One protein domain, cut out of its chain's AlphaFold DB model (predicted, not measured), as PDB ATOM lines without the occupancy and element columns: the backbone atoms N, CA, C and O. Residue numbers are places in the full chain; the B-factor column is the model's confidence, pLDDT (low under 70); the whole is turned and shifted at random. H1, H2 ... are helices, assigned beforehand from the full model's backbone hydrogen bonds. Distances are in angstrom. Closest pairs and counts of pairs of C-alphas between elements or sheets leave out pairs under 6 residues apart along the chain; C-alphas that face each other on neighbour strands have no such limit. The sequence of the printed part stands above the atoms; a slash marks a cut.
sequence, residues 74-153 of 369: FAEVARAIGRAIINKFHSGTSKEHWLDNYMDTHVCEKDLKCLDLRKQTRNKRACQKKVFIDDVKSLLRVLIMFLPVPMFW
ATOM      1  N   PHE A  74      98.466  59.207  99.867       89.50
ATOM      2  CA  PHE A  74      99.661  58.482 100.321       89.50
ATOM      3  C   PHE A  74     100.332  57.717  99.178       89.50
ATOM      4  O   PHE A  74     101.546  57.804  98.989       89.50
ATOM      5  N   ALA A  75      99.536  57.023  98.361       90.44
ATOM      6  CA  ALA A  75     100.044  56.327  97.184       90.44
ATOM      7  C   ALA A  75     100.593  57.298  96.124       90.44
ATOM      8  O   ALA A  75     101.491  56.944  95.361       90.44
ATOM      9  N   GLU A  76     100.043  58.508  96.024       88.69
ATOM     10  CA  GLU A  76     100.543  59.553  95.127       88.69
ATOM     11  C   GLU A  76     101.890  60.121  95.597       88.69
ATOM     12  O   GLU A  76     102.817  60.219  94.791       88.69
ATOM     13  N   VAL A  77     102.039  60.397  96.898       91.81
ATOM     14  CA  VAL A  77     103.303  60.836  97.513       91.81
ATOM     15  C   VAL A  77     104.386  59.766  97.353       91.81
ATOM     16  O   VAL A  77     105.482  60.076  96.891       91.81
ATOM     17  N   ALA A  78     104.078  58.497  97.644       91.88
ATOM     18  CA  ALA A  78     105.028  57.392  97.493       91.88
ATOM     19  C   ALA A  78     105.500  57.228  96.038       91.88
ATOM     20  O   ALA A  78     106.695  57.079  95.781       91.88
ATOM     21  N   ARG A  79     104.580  57.328  95.065       89.69
ATOM     22  CA  ARG A  79     104.921  57.306  93.631       89.69
ATOM     23  C   ARG A  79     105.777  58.500  93.219       89.69
ATOM     24  O   ARG A  79     106.688  58.330  92.410       89.69
ATOM     25  N   ALA A  80     105.492  59.691  93.742       89.31
ATOM     26  CA  ALA A  80     106.267  60.893  93.448       89.31
ATOM     27  C   ALA A  80     107.704  60.782  93.975       89.31
ATOM     28  O   ALA A  80     108.650  61.008  93.223       89.31
ATOM     29  N   ILE A  81     107.863  60.342  95.226       90.56
ATOM     30  CA  ILE A  81     109.169  60.107  95.848       90.56
ATOM     31  C   ILE A  81     109.937  59.010  95.100       90.56
ATOM     32  O   ILE A  81     111.080  59.229  94.712       90.56
ATOM     33  N   GLY A  82     109.304  57.863  94.828       90.00
ATOM     34  CA  GLY A  82     109.946  56.749  94.128       90.00
ATOM     35  C   GLY A  82     110.449  57.135  92.735       90.00
ATOM     36  O   GLY A  82     111.597  56.863  92.395       90.00
ATOM     37  N   ARG A  83     109.633  57.851  91.948       89.50
ATOM     38  CA  ARG A  83     110.044  58.348  90.624       89.50
ATOM     39  C   ARG A  83     111.162  59.381  90.709       89.50
ATOM     40  O   ARG A  83     112.082  59.320  89.905       89.50
ATOM     41  N   ALA A  84     111.114  60.297  91.676       88.62
ATOM     42  CA  ALA A  84     112.187  61.269  91.869       88.62
ATOM     43  C   ALA A  84     113.522  60.589  92.207       88.62
ATOM     44  O   ALA A  84     114.556  60.987  91.682       88.62
ATOM     45  N   ILE A  85     113.498  59.541  93.038       89.19
ATOM     46  CA  ILE A  85     114.691  58.764  93.400       89.19
ATOM     47  C   ILE A  85     115.241  58.013  92.183       89.19
ATOM     48  O   ILE A  85     116.426  58.133  91.893       89.19
ATOM     49  N   ILE A  86     114.392  57.295  91.438       88.25
ATOM     50  CA  ILE A  86     114.803  56.584  90.212       88.25
ATOM     51  C   ILE A  86     115.423  57.568  89.214       88.25
ATOM     52  O   ILE A  86     116.524  57.342  88.716       88.25
ATOM     53  N   ASN A  87     114.764  58.704  88.982       86.12
ATOM     54  CA  ASN A  87     115.268  59.735  88.083       86.12
ATOM     55  C   ASN A  87     116.569  60.356  88.591       86.12
ATOM     56  O   ASN A  87     117.410  60.706  87.781       86.12
ATOM     57  N   LYS A  88     116.777  60.474  89.905       85.06
ATOM     58  CA  LYS A  88     118.049  60.936  90.477       85.06
ATOM     59  C   LYS A  88     119.191  59.954  90.214       85.06
ATOM     60  O   LYS A  88     120.308  60.386  89.976       85.06
ATOM     61  N   PHE A  89     118.923  58.650  90.253       84.19
ATOM     62  CA  PHE A  89     119.935  57.638  89.932       84.19
ATOM     63  C   PHE A  89     120.233  57.557  88.430       84.19
ATOM     64  O   PHE A  89     121.369  57.289  88.054       84.19
ATOM     65  N   HIS A  90     119.240  57.813  87.574       80.69
ATOM     66  CA  HIS A  90     119.416  57.811  86.117       80.69
ATOM     67  C   HIS A  90     119.919  59.144  85.539       80.69
ATOM     68  O   HIS A  90     120.562  59.155  84.492       80.69
ATOM     69  N   SER A  91     119.623  60.268  86.188       70.69
ATOM     70  CA  SER A  91     119.990  61.614  85.749       70.69
ATOM     71  C   SER A  91     121.212  62.095  86.522       70.69
ATOM     72  O   SER A  91     121.142  62.316  87.726       70.69
ATOM     73  N   GLY A  92     122.328  62.331  85.828       66.94
ATOM     74  CA  GLY A  92     123.529  62.950  86.406       66.94
ATOM     75  C   GLY A  92     123.394  64.453  86.691       66.94
ATOM     76  O   GLY A  92     124.390  65.110  86.985       66.94
ATOM     77  N   THR A  93     122.192  65.030  86.568       71.81
ATOM     78  CA  THR A  93     121.968  66.466  86.779       71.81
ATOM     79  C   THR A  93     121.674  66.774  88.247       71.81
ATOM     80  O   THR A  93     120.748  66.231  88.855       71.81
ATOM     81  N   SER A  94     122.476  67.671  88.825       68.31
ATOM     82  CA  SER A  94     122.249  68.191  90.172       68.31
ATOM     83  C   SER A  94     121.225  69.326  90.116       68.31
ATOM     84  O   SER A  94     121.470  70.360  89.496       68.31
ATOM     85  N   LYS A  95     120.065  69.123  90.746       79.56
ATOM     86  CA  LYS A  95     119.060  70.169  90.999       79.56
ATOM     87  C   LYS A  95     119.167  70.639  92.450       79.56
ATOM     88  O   LYS A  95     119.655  69.892  93.294       79.56
ATOM     89  N   GLU A  96     118.655  71.834  92.756       79.56
ATOM     90  CA  GLU A  96     118.669  72.389  94.124       79.56
ATOM     91  C   GLU A  96     118.046  71.441  95.162       79.56
ATOM     92  O   GLU A  96     118.559  71.309  96.271       79.56
ATOM     93  N   HIS A  97     116.962  70.744  94.804       83.38
ATOM     94  CA  HIS A  97     116.360  69.713  95.641       83.38
ATOM     95  C   HIS A  97     116.144  68.422  94.843       83.38
ATOM     96  O   HIS A  97     115.554  68.432  93.767       83.38
ATOM     97  N   TRP A  98     116.542  67.275  95.402       84.62
ATOM     98  CA  TRP A  98     116.463  65.964  94.733       84.62
ATOM     99  C   TRP A  98     115.049  65.573  94.271       84.62
ATOM    100  O   TRP A  98     114.882  64.832  93.307       84.62
ATOM    101  N   LEU A  99     114.014  66.063  94.962       86.50
ATOM    102  CA  LEU A  99     112.614  65.801  94.610       86.50
ATOM    103  C   LEU A  99     112.191  66.483  93.290       86.50
ATOM    104  O   LEU A  99     111.228  66.051  92.660       86.50
ATOM    105  N   ASP A 100     112.935  67.493  92.820       86.19
ATOM    106  CA  ASP A 100     112.686  68.141  91.524       86.19
ATOM    107  C   ASP A 100     113.033  67.245  90.330       86.19
ATOM    108  O   ASP A 100     112.583  67.496  89.206       86.19
ATOM    109  N   ASN A 101     113.777  66.161  90.551       84.44
ATOM    110  CA  ASN A 101     114.040  65.140  89.539       84.44
ATOM    111  C   ASN A 101     112.751  64.401  89.134       84.44
ATOM    112  O   ASN A 101     112.700  63.800  88.065       84.44
ATOM    113  N   TYR A 102     111.659  64.504  89.908       85.50
ATOM    114  CA  TYR A 102     110.335  64.039  89.470       85.50
ATOM    115  C   TYR A 102     109.901  64.672  88.137       85.50
ATOM    116  O   TYR A 102     109.268  64.016  87.312       85.50
ATOM    117  N   MET A 103     110.260  65.940  87.911       83.31
ATOM    118  CA  MET A 103     109.853  66.670  86.709       83.31
ATOM    119  C   MET A 103     110.532  66.182  85.431       83.31
ATOM    120  O   MET A 103     110.043  66.490  84.352       83.31
ATOM    121  N   ASP A 104     111.597  65.384  85.530       82.00
ATOM    122  CA  ASP A 104     112.307  64.871  84.351       82.00
ATOM    123  C   ASP A 104     111.451  63.881  83.549       82.00
ATOM    124  O   ASP A 104     111.573  63.793  82.332       82.00
ATOM    125  N   THR A 105     110.538  63.167  84.216       80.31
ATOM    126  CA  THR A 105     109.615  62.222  83.567       80.31
ATOM    127  C   THR A 105     108.185  62.748  83.458       80.31
ATOM    128  O   THR A 105     107.328  62.078  82.878       80.31
ATOM    129  N   HIS A 106     107.893  63.936  84.001       83.00
ATOM    130  CA  HIS A 106     106.544  64.496  84.016       83.00
ATOM    131  C   HIS A 106     106.369  65.628  82.997       83.00
ATOM    132  O   HIS A 106     107.024  66.663  83.068       83.00
ATOM    133  N   VAL A 107     105.399  65.468  82.092       83.62
ATOM    134  CA  VAL A 107     105.045  66.482  81.090       83.62
ATOM    135  C   VAL A 107     103.743  67.178  81.490       83.62
ATOM    136  O   VAL A 107     102.653  66.649  81.265       83.62
ATOM    137  N   CYS A 108     103.853  68.395  82.029       81.12
ATOM    138  CA  CYS A 108     102.713  69.192  82.508       81.12
ATOM    139  C   CYS A 108     101.665  69.514  81.421       81.12
ATOM    140  O   CYS A 108     100.537  69.876  81.742       81.12
ATOM    141  N   GLU A 109     102.025  69.440  80.137       79.38
ATOM    142  CA  GLU A 109     101.115  69.729  79.018       79.38
ATOM    143  C   GLU A 109     100.158  68.577  78.700       79.38
ATOM    144  O   GLU A 109      99.093  68.810  78.138       79.38
ATOM    145  N   LYS A 110     100.523  67.345  79.074       81.31
ATOM    146  CA  LYS A 110      99.736  66.135  78.797       81.31
ATOM    147  C   LYS A 110      98.863  65.706  79.977       81.31
ATOM    148  O   LYS A 110      97.992  64.859  79.810       81.31
ATOM    149  N   ASP A 111      99.096  66.260  81.165       83.12
ATOM    150  CA  ASP A 111      98.365  65.888  82.375       83.12
ATOM    151  C   ASP A 111      97.052  66.675  82.505       83.12
ATOM    152  O   ASP A 111      97.055  67.908  82.594       83.12
ATOM    153  N   LEU A 112      95.930  65.953  82.568       83.25
ATOM    154  CA  LEU A 112      94.578  66.509  82.667       83.25
ATOM    155  C   LEU A 112      94.447  67.466  83.866       83.25
ATOM    156  O   LEU A 112      93.909  68.563  83.730       83.25
ATOM    157  N   LYS A 113      95.044  67.114  85.014       83.12
ATOM    158  CA  LYS A 113      95.002  67.937  86.238       83.12
ATOM    159  C   LYS A 113      95.747  69.261  86.084       83.12
ATOM    160  O   LYS A 113      95.347  70.284  86.641       83.12
ATOM    161  N   CYS A 114      96.836  69.262  85.318       81.81
ATOM    162  CA  CYS A 114      97.587  70.477  85.023       81.81
ATOM    163  C   CYS A 114      96.820  71.376  84.045       81.81
ATOM    164  O   CYS A 114      96.819  72.596  84.215       81.81
ATOM    165  N   LEU A 115      96.118  70.790  83.071       83.19
ATOM    166  CA  LEU A 115      95.248  71.527  82.151       83.19
ATOM    167  C   LEU A 115      94.057  72.170  82.876       83.19
ATOM    168  O   LEU A 115      93.750  73.336  82.620       83.19
ATOM    169  N   ASP A 116      93.435  71.465  83.819       84.50
ATOM    170  CA  ASP A 116      92.320  72.000  84.607       84.50
ATOM    171  C   ASP A 116      92.756  73.158  85.514       84.50
ATOM    172  O   ASP A 116      92.093  74.198  85.558       84.50
ATOM    173  N   LEU A 117      93.930  73.056  86.150       83.19
ATOM    174  CA  LEU A 117      94.492  74.156  86.940       83.19
ATOM    175  C   LEU A 117      94.790  75.398  86.078       83.19
ATOM    176  O   LEU A 117      94.554  76.530  86.512       83.19
ATOM    177  N   ARG A 118      95.280  75.205  84.844       85.00
ATOM    178  CA  ARG A 118      95.522  76.298  83.883       85.00
ATOM    179  C   ARG A 118      94.223  76.996  83.482       85.00
ATOM    180  O   ARG A 118      94.211  78.225  83.398       85.00
ATOM    181  N   LYS A 119      93.139  76.236  83.276       83.00
ATOM    182  CA  LYS A 119      91.802  76.783  82.984       83.00
ATOM    183  C   LYS A 119      91.262  77.604  84.155       83.00
ATOM    184  O   LYS A 119      90.760  78.701  83.930       83.00
ATOM    185  N   GLN A 120      91.419  77.115  85.387       85.44
ATOM    186  CA  GLN A 120      90.962  77.816  86.594       85.44
ATOM    187  C   GLN A 120      91.763  79.097  86.873       85.44
ATOM    188  O   GLN A 120      91.187  80.140  87.161       85.44
ATOM    189  N   THR A 121      93.091  79.042  86.748       81.44
ATOM    190  CA  THR A 121      93.992  80.134  87.168       81.44
ATOM    191  C   THR A 121      94.299  81.134  86.037       81.44
ATOM    192  O   THR A 121      95.012  82.108  86.255       81.44
ATOM    193  N   ARG A 122      93.824  80.892  84.798       79.56
ATOM    194  CA  ARG A 122      94.175  81.645  83.565       79.56
ATOM    195  C   ARG A 122      95.690  81.823  83.332       79.56
ATOM    196  O   ARG A 122      96.110  82.691  82.571       79.56
ATOM    197  N   ASN A 123      96.529  80.981  83.938       82.25
ATOM    198  CA  ASN A 123      97.985  81.040  83.823       82.25
ATOM    199  C   ASN A 123      98.507  79.847  83.013       82.25
ATOM    200  O   ASN A 123      98.453  78.708  83.473       82.25
ATOM    201  N   LYS A 124      99.064  80.109  81.822       77.25
ATOM    202  CA  LYS A 124      99.570  79.073  80.900       77.25
ATOM    203  C   LYS A 124     100.765  78.277  81.448       77.25
ATOM    204  O   LYS A 124     101.006  77.170  80.981       77.25
ATOM    205  N   ARG A 125     101.499  78.804  82.440       77.88
ATOM    206  CA  ARG A 125     102.670  78.143  83.052       77.88
ATOM    207  C   ARG A 125     102.336  77.335  84.309       77.88
ATOM    208  O   ARG A 125     103.227  76.703  84.871       77.88
ATOM    209  N   ALA A 126     101.080  77.337  84.763       79.81
ATOM    210  CA  ALA A 126     100.687  76.586  85.952       79.81
ATOM    211  C   ALA A 126     100.823  75.071  85.714       79.81
ATOM    212  O   ALA A 126     100.410  74.549  84.676       79.81
ATOM    213  N   CYS A 127     101.415  74.372  86.681       85.00
ATOM    214  CA  CYS A 127     101.524  72.916  86.699       85.00
ATOM    215  C   CYS A 127     101.172  72.421  88.103       85.00
ATOM    216  O   CYS A 127     101.872  72.737  89.065       85.00
ATOM    217  N   GLN A 128     100.084  71.657  88.219       85.88
ATOM    218  CA  GLN A 128      99.574  71.165  89.503       85.88
ATOM    219  C   GLN A 128     100.598  70.265  90.198       85.88
ATOM    220  O   GLN A 128     100.808  70.385  91.403       85.88
ATOM    221  N   LYS A 129     101.309  69.432  89.429       86.19
ATOM    222  CA  LYS A 129     102.358  68.564  89.969       86.19
ATOM    223  C   LYS A 129     103.544  69.326  90.539       86.19
ATOM    224  O   LYS A 129     104.185  68.813  91.444       86.19
ATOM    225  N   LYS A 130     103.827  70.544  90.067       86.31
ATOM    226  CA  LYS A 130     104.904  71.365  90.636       86.31
ATOM    227  C   LYS A 130     104.548  71.833  92.040       86.31
ATOM    228  O   LYS A 130     105.333  71.619  92.953       86.31
ATOM    229  N   VAL A 131     103.328  72.344  92.207       86.69
ATOM    230  CA  VAL A 131     102.785  72.713  93.521       86.69
ATOM    231  C   VAL A 131     102.784  71.503  94.455       86.69
ATOM    232  O   VAL A 131     103.295  71.587  95.560       86.69
ATOM    233  N   PHE A 132     102.325  70.344  93.972       89.12
ATOM    234  CA  PHE A 132     102.329  69.109  94.757       89.12
ATOM    235  C   PHE A 132     103.733  68.684  95.213       89.12
ATOM    236  O   PHE A 132     103.915  68.281  96.356       89.12
ATOM    237  N   ILE A 133     104.743  68.767  94.343       89.12
ATOM    238  CA  ILE A 133     106.126  68.450  94.719       89.12
ATOM    239  C   ILE A 133     106.647  69.437  95.769       89.12
ATOM    240  O   ILE A 133     107.278  69.008  96.734       89.12
ATOM    241  N   ASP A 134     106.345  70.727  95.640       89.62
ATOM    242  CA  ASP A 134     106.712  71.732  96.643       89.62
ATOM    243  C   ASP A 134     105.980  71.513  97.987       89.62
ATOM    244  O   ASP A 134     106.586  71.667  99.057       89.62
ATOM    245  N   ASP A 135     104.730  71.042  97.954       90.81
ATOM    246  CA  ASP A 135     103.984  70.600  99.139       90.81
ATOM    247  C   ASP A 135     104.647  69.375  99.785       90.81
ATOM    248  O   ASP A 135     104.834  69.346 101.002       90.81
ATOM    249  N   VAL A 136     105.095  68.389  98.996       91.62
ATOM    250  CA  VAL A 136     105.832  67.218  99.506       91.62
ATOM    251  C   VAL A 136     107.183  67.627 100.109       91.62
ATOM    252  O   VAL A 136     107.553  67.114 101.164       91.62
ATOM    253  N   LYS A 137     107.910  68.594  99.528       90.88
ATOM    254  CA  LYS A 137     109.134  69.148 100.152       90.88
ATOM    255  C   LYS A 137     108.837  69.785 101.506       90.88
ATOM    256  O   LYS A 137     109.640  69.691 102.435       90.88
ATOM    257  N   SER A 138     107.710  70.482 101.613       90.88
ATOM    258  CA  SER A 138     107.277  71.108 102.862       90.88
ATOM    259  C   SER A 138     106.872  70.048 103.888       90.88
ATOM    260  O   SER A 138     107.309  70.118 105.035       90.88
ATOM    261  N   LEU A 139     106.157  69.003 103.462       91.50
ATOM    262  CA  LEU A 139     105.806  67.845 104.283       91.50
ATOM    263  C   LEU A 139     107.047  67.137 104.840       91.50
ATOM    264  O   LEU A 139     107.086  66.847 106.031       91.50
ATOM    265  N   LEU A 140     108.076  66.897 104.019       89.88
ATOM    266  CA  LEU A 140     109.325  66.267 104.467       89.88
ATOM    267  C   LEU A 140     110.067  67.126 105.502       89.88
ATOM    268  O   LEU A 140     110.597  66.594 106.476       89.88
ATOM    269  N   ARG A 141     110.060  68.457 105.343       90.50
ATOM    270  CA  ARG A 141     110.616  69.385 106.344       90.50
ATOM    271  C   ARG A 141     109.837  69.349 107.658       90.50
ATOM    272  O   ARG A 141     110.442  69.335 108.726       90.50
ATOM    273  N   VAL A 142     108.507  69.288 107.585       91.25
ATOM    274  CA  VAL A 142     107.651  69.116 108.766       91.25
ATOM    275  C   VAL A 142     107.916  67.762 109.424       91.25
ATOM    276  O   VAL A 142     108.078  67.710 110.634       91.25
ATOM    277  N   LEU A 143     108.062  66.679 108.659       90.75
ATOM    278  CA  LEU A 143     108.329  65.343 109.199       90.75
ATOM    279  C   LEU A 143     109.604  65.305 110.058       90.75
ATOM    280  O   LEU A 143     109.587  64.724 111.139       90.75
ATOM    281  N   ILE A 144     110.670  65.986 109.627       89.00
ATOM    282  CA  ILE A 144     111.912  66.117 110.409       89.00
ATOM    283  C   ILE A 144     111.654  66.847 111.736       89.00
ATOM    284  O   ILE A 144     112.134  66.415 112.780       89.00
ATOM    285  N   MET A 145     110.852  67.916 111.723       88.31
ATOM    286  CA  MET A 145     110.468  68.639 112.944       88.31
ATOM    287  C   MET A 145     109.649  67.768 113.913       88.31
ATOM    288  O   MET A 145     109.708  67.974 115.123       88.31
ATOM    289  N   PHE A 146     108.899  66.789 113.400       89.00
ATOM    290  CA  PHE A 146     108.082  65.864 114.192       89.00
ATOM    291  C   PHE A 146     108.860  64.651 114.732       89.00
ATOM    292  O   PHE A 146     108.294  63.879 115.503       89.00
ATOM    293  N   LEU A 147     110.148  64.490 114.407       89.38
ATOM    294  CA  LEU A 147     110.975  63.367 114.877       89.38
ATOM    295  C   LEU A 147     111.018  63.197 116.414       89.38
ATOM    296  O   LEU A 147     111.046  62.056 116.867       89.38
ATOM    297  N   PRO A 148     110.953  64.260 117.242       88.56
ATOM    298  CA  PRO A 148     110.857  64.110 118.699       88.56
ATOM    299  C   PRO A 148     109.479  63.653 119.216       88.56
ATOM    300  O   PRO A 148     109.372  63.225 120.362       88.56
ATOM    301  N   VAL A 149     108.410  63.745 118.415       89.44
ATOM    302  CA  VAL A 149     107.031  63.430 118.850       89.44
ATOM    303  C   VAL A 149     106.851  61.953 119.234       89.44
ATOM    304  O   VAL A 149     106.244  61.701 120.273       89.44
ATOM    305  N   PRO A 150     107.387  60.966 118.488       92.44
ATOM    306  CA  PRO A 150     107.390  59.571 118.925       92.44
ATOM    307  C   PRO A 150     108.005  59.350 120.311       92.44
ATOM    308  O   PRO A 150     107.464  58.569 121.084       92.44
ATOM    309  N   MET A 151     109.083  60.064 120.661       89.88
ATOM    310  CA  MET A 151     109.695  59.945 121.991       89.88
ATOM    311  C   MET A 151     108.777  60.472 123.093       89.88
ATOM    312  O   MET A 151     108.722  59.890 124.172       89.88
ATOM    313  N   PHE A 152     108.022  61.538 122.819       90.12
ATOM    314  CA  PHE A 152     106.998  62.019 123.742       90.12
ATOM    315  C   PHE A 152     105.913  60.959 123.978       90.12
ATOM    316  O   PHE A 152     105.592  60.682 125.129       90.12
ATOM    317  N   TRP A 153     105.391  60.326 122.921       90.56
ATOM    318  CA  TRP A 153     104.389  59.261 123.065       90.56
ATOM    319  C   TRP A 153     104.948  58.021 123.766       90.56
ATOM    320  O   TRP A 153     104.289  57.474 124.640       90.56
TER     321      TRP A 153
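This is residues 74 to 153 of the 369 residues of the protein "POT family protein" of Ancylostoma caninum (UniProt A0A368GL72). One long helix, H4, makes the long axis; the short H2 is beside its first part, H1 crosses H2 about perpendicular to it, and H3 makes a corner with the first end of H4. The last part of H4 and the small H5, residues 138 to 153, stick out as a free arm from this loose body of helices. The printed part has 80 residues with five named helices, H1 to H5 in that order along the chain, and no named strand; the class is all helix. The whole is loose, with a radius of gyration of the C-alphas of 15.0 A, and spans 46 by 33 by 23 A.

The longest helix by residues, H4, runs from Gln 128, C-alpha at (99.574, 71.165, 89.503), to Met 145, C-alpha at (110.468, 68.639, 112.944), 26.0 A from first to last C-alpha. H1, residues 74 to 90, begins with C-alpha 74 at (99.661, 58.482, 100.321) and is 24.3 A long from first to last C-alpha. H2 holds residues 98 to 104. H3, residues 112 to 121, is 14.4 A long from first to last C-alpha. H5, residues 149 to 153, ends with C-alpha 153 at (104.389, 59.261, 123.065).

H4 touches H2 with residues 130 to 137 alone; the closest C-alphas are those of Leu 99 and Ile 133, 7.0 A apart. H2 and H4 run opposite ways at a shallow tilt of 14 degrees. H4 touches H3 with residues 128 to 129 alone, the closest C-alphas being those of Cys 114 and Gln 128, 4.9 A apart. H3 and H4 are about perpendicular, at 86 degrees. H1 touches H2, with the C-alphas of Ala 84 and Tyr 102 closest at 4.1 A, and the two are about perpendicular, at 85 degrees. H1 is close to H4 but not clearly touching it; the closest C-alphas are those of Val 77 and Val 136, 7.1 A apart. H5 touches no helix, and H1 and H3 are apart. In H1, H3, H4 and H5 every O i to N i+4 pair is within hydrogen-bond range; in H2 0 of 3 are, while 4 of 4 O i to N i+3 pairs are.

The two C-alphas farthest apart, those of Lys 124 and Trp 153, are 46.8 A apart. Without residues 138 to 153, which stand free, the body of 64 residues spans 35 by 25 by 19 A. The printed part has no cut. The link from H4 to H5 is tight, the other three links are short, and no link is long. The mean pLDDT of the printed part is 85.4, and residues 92 and 94 are under 70.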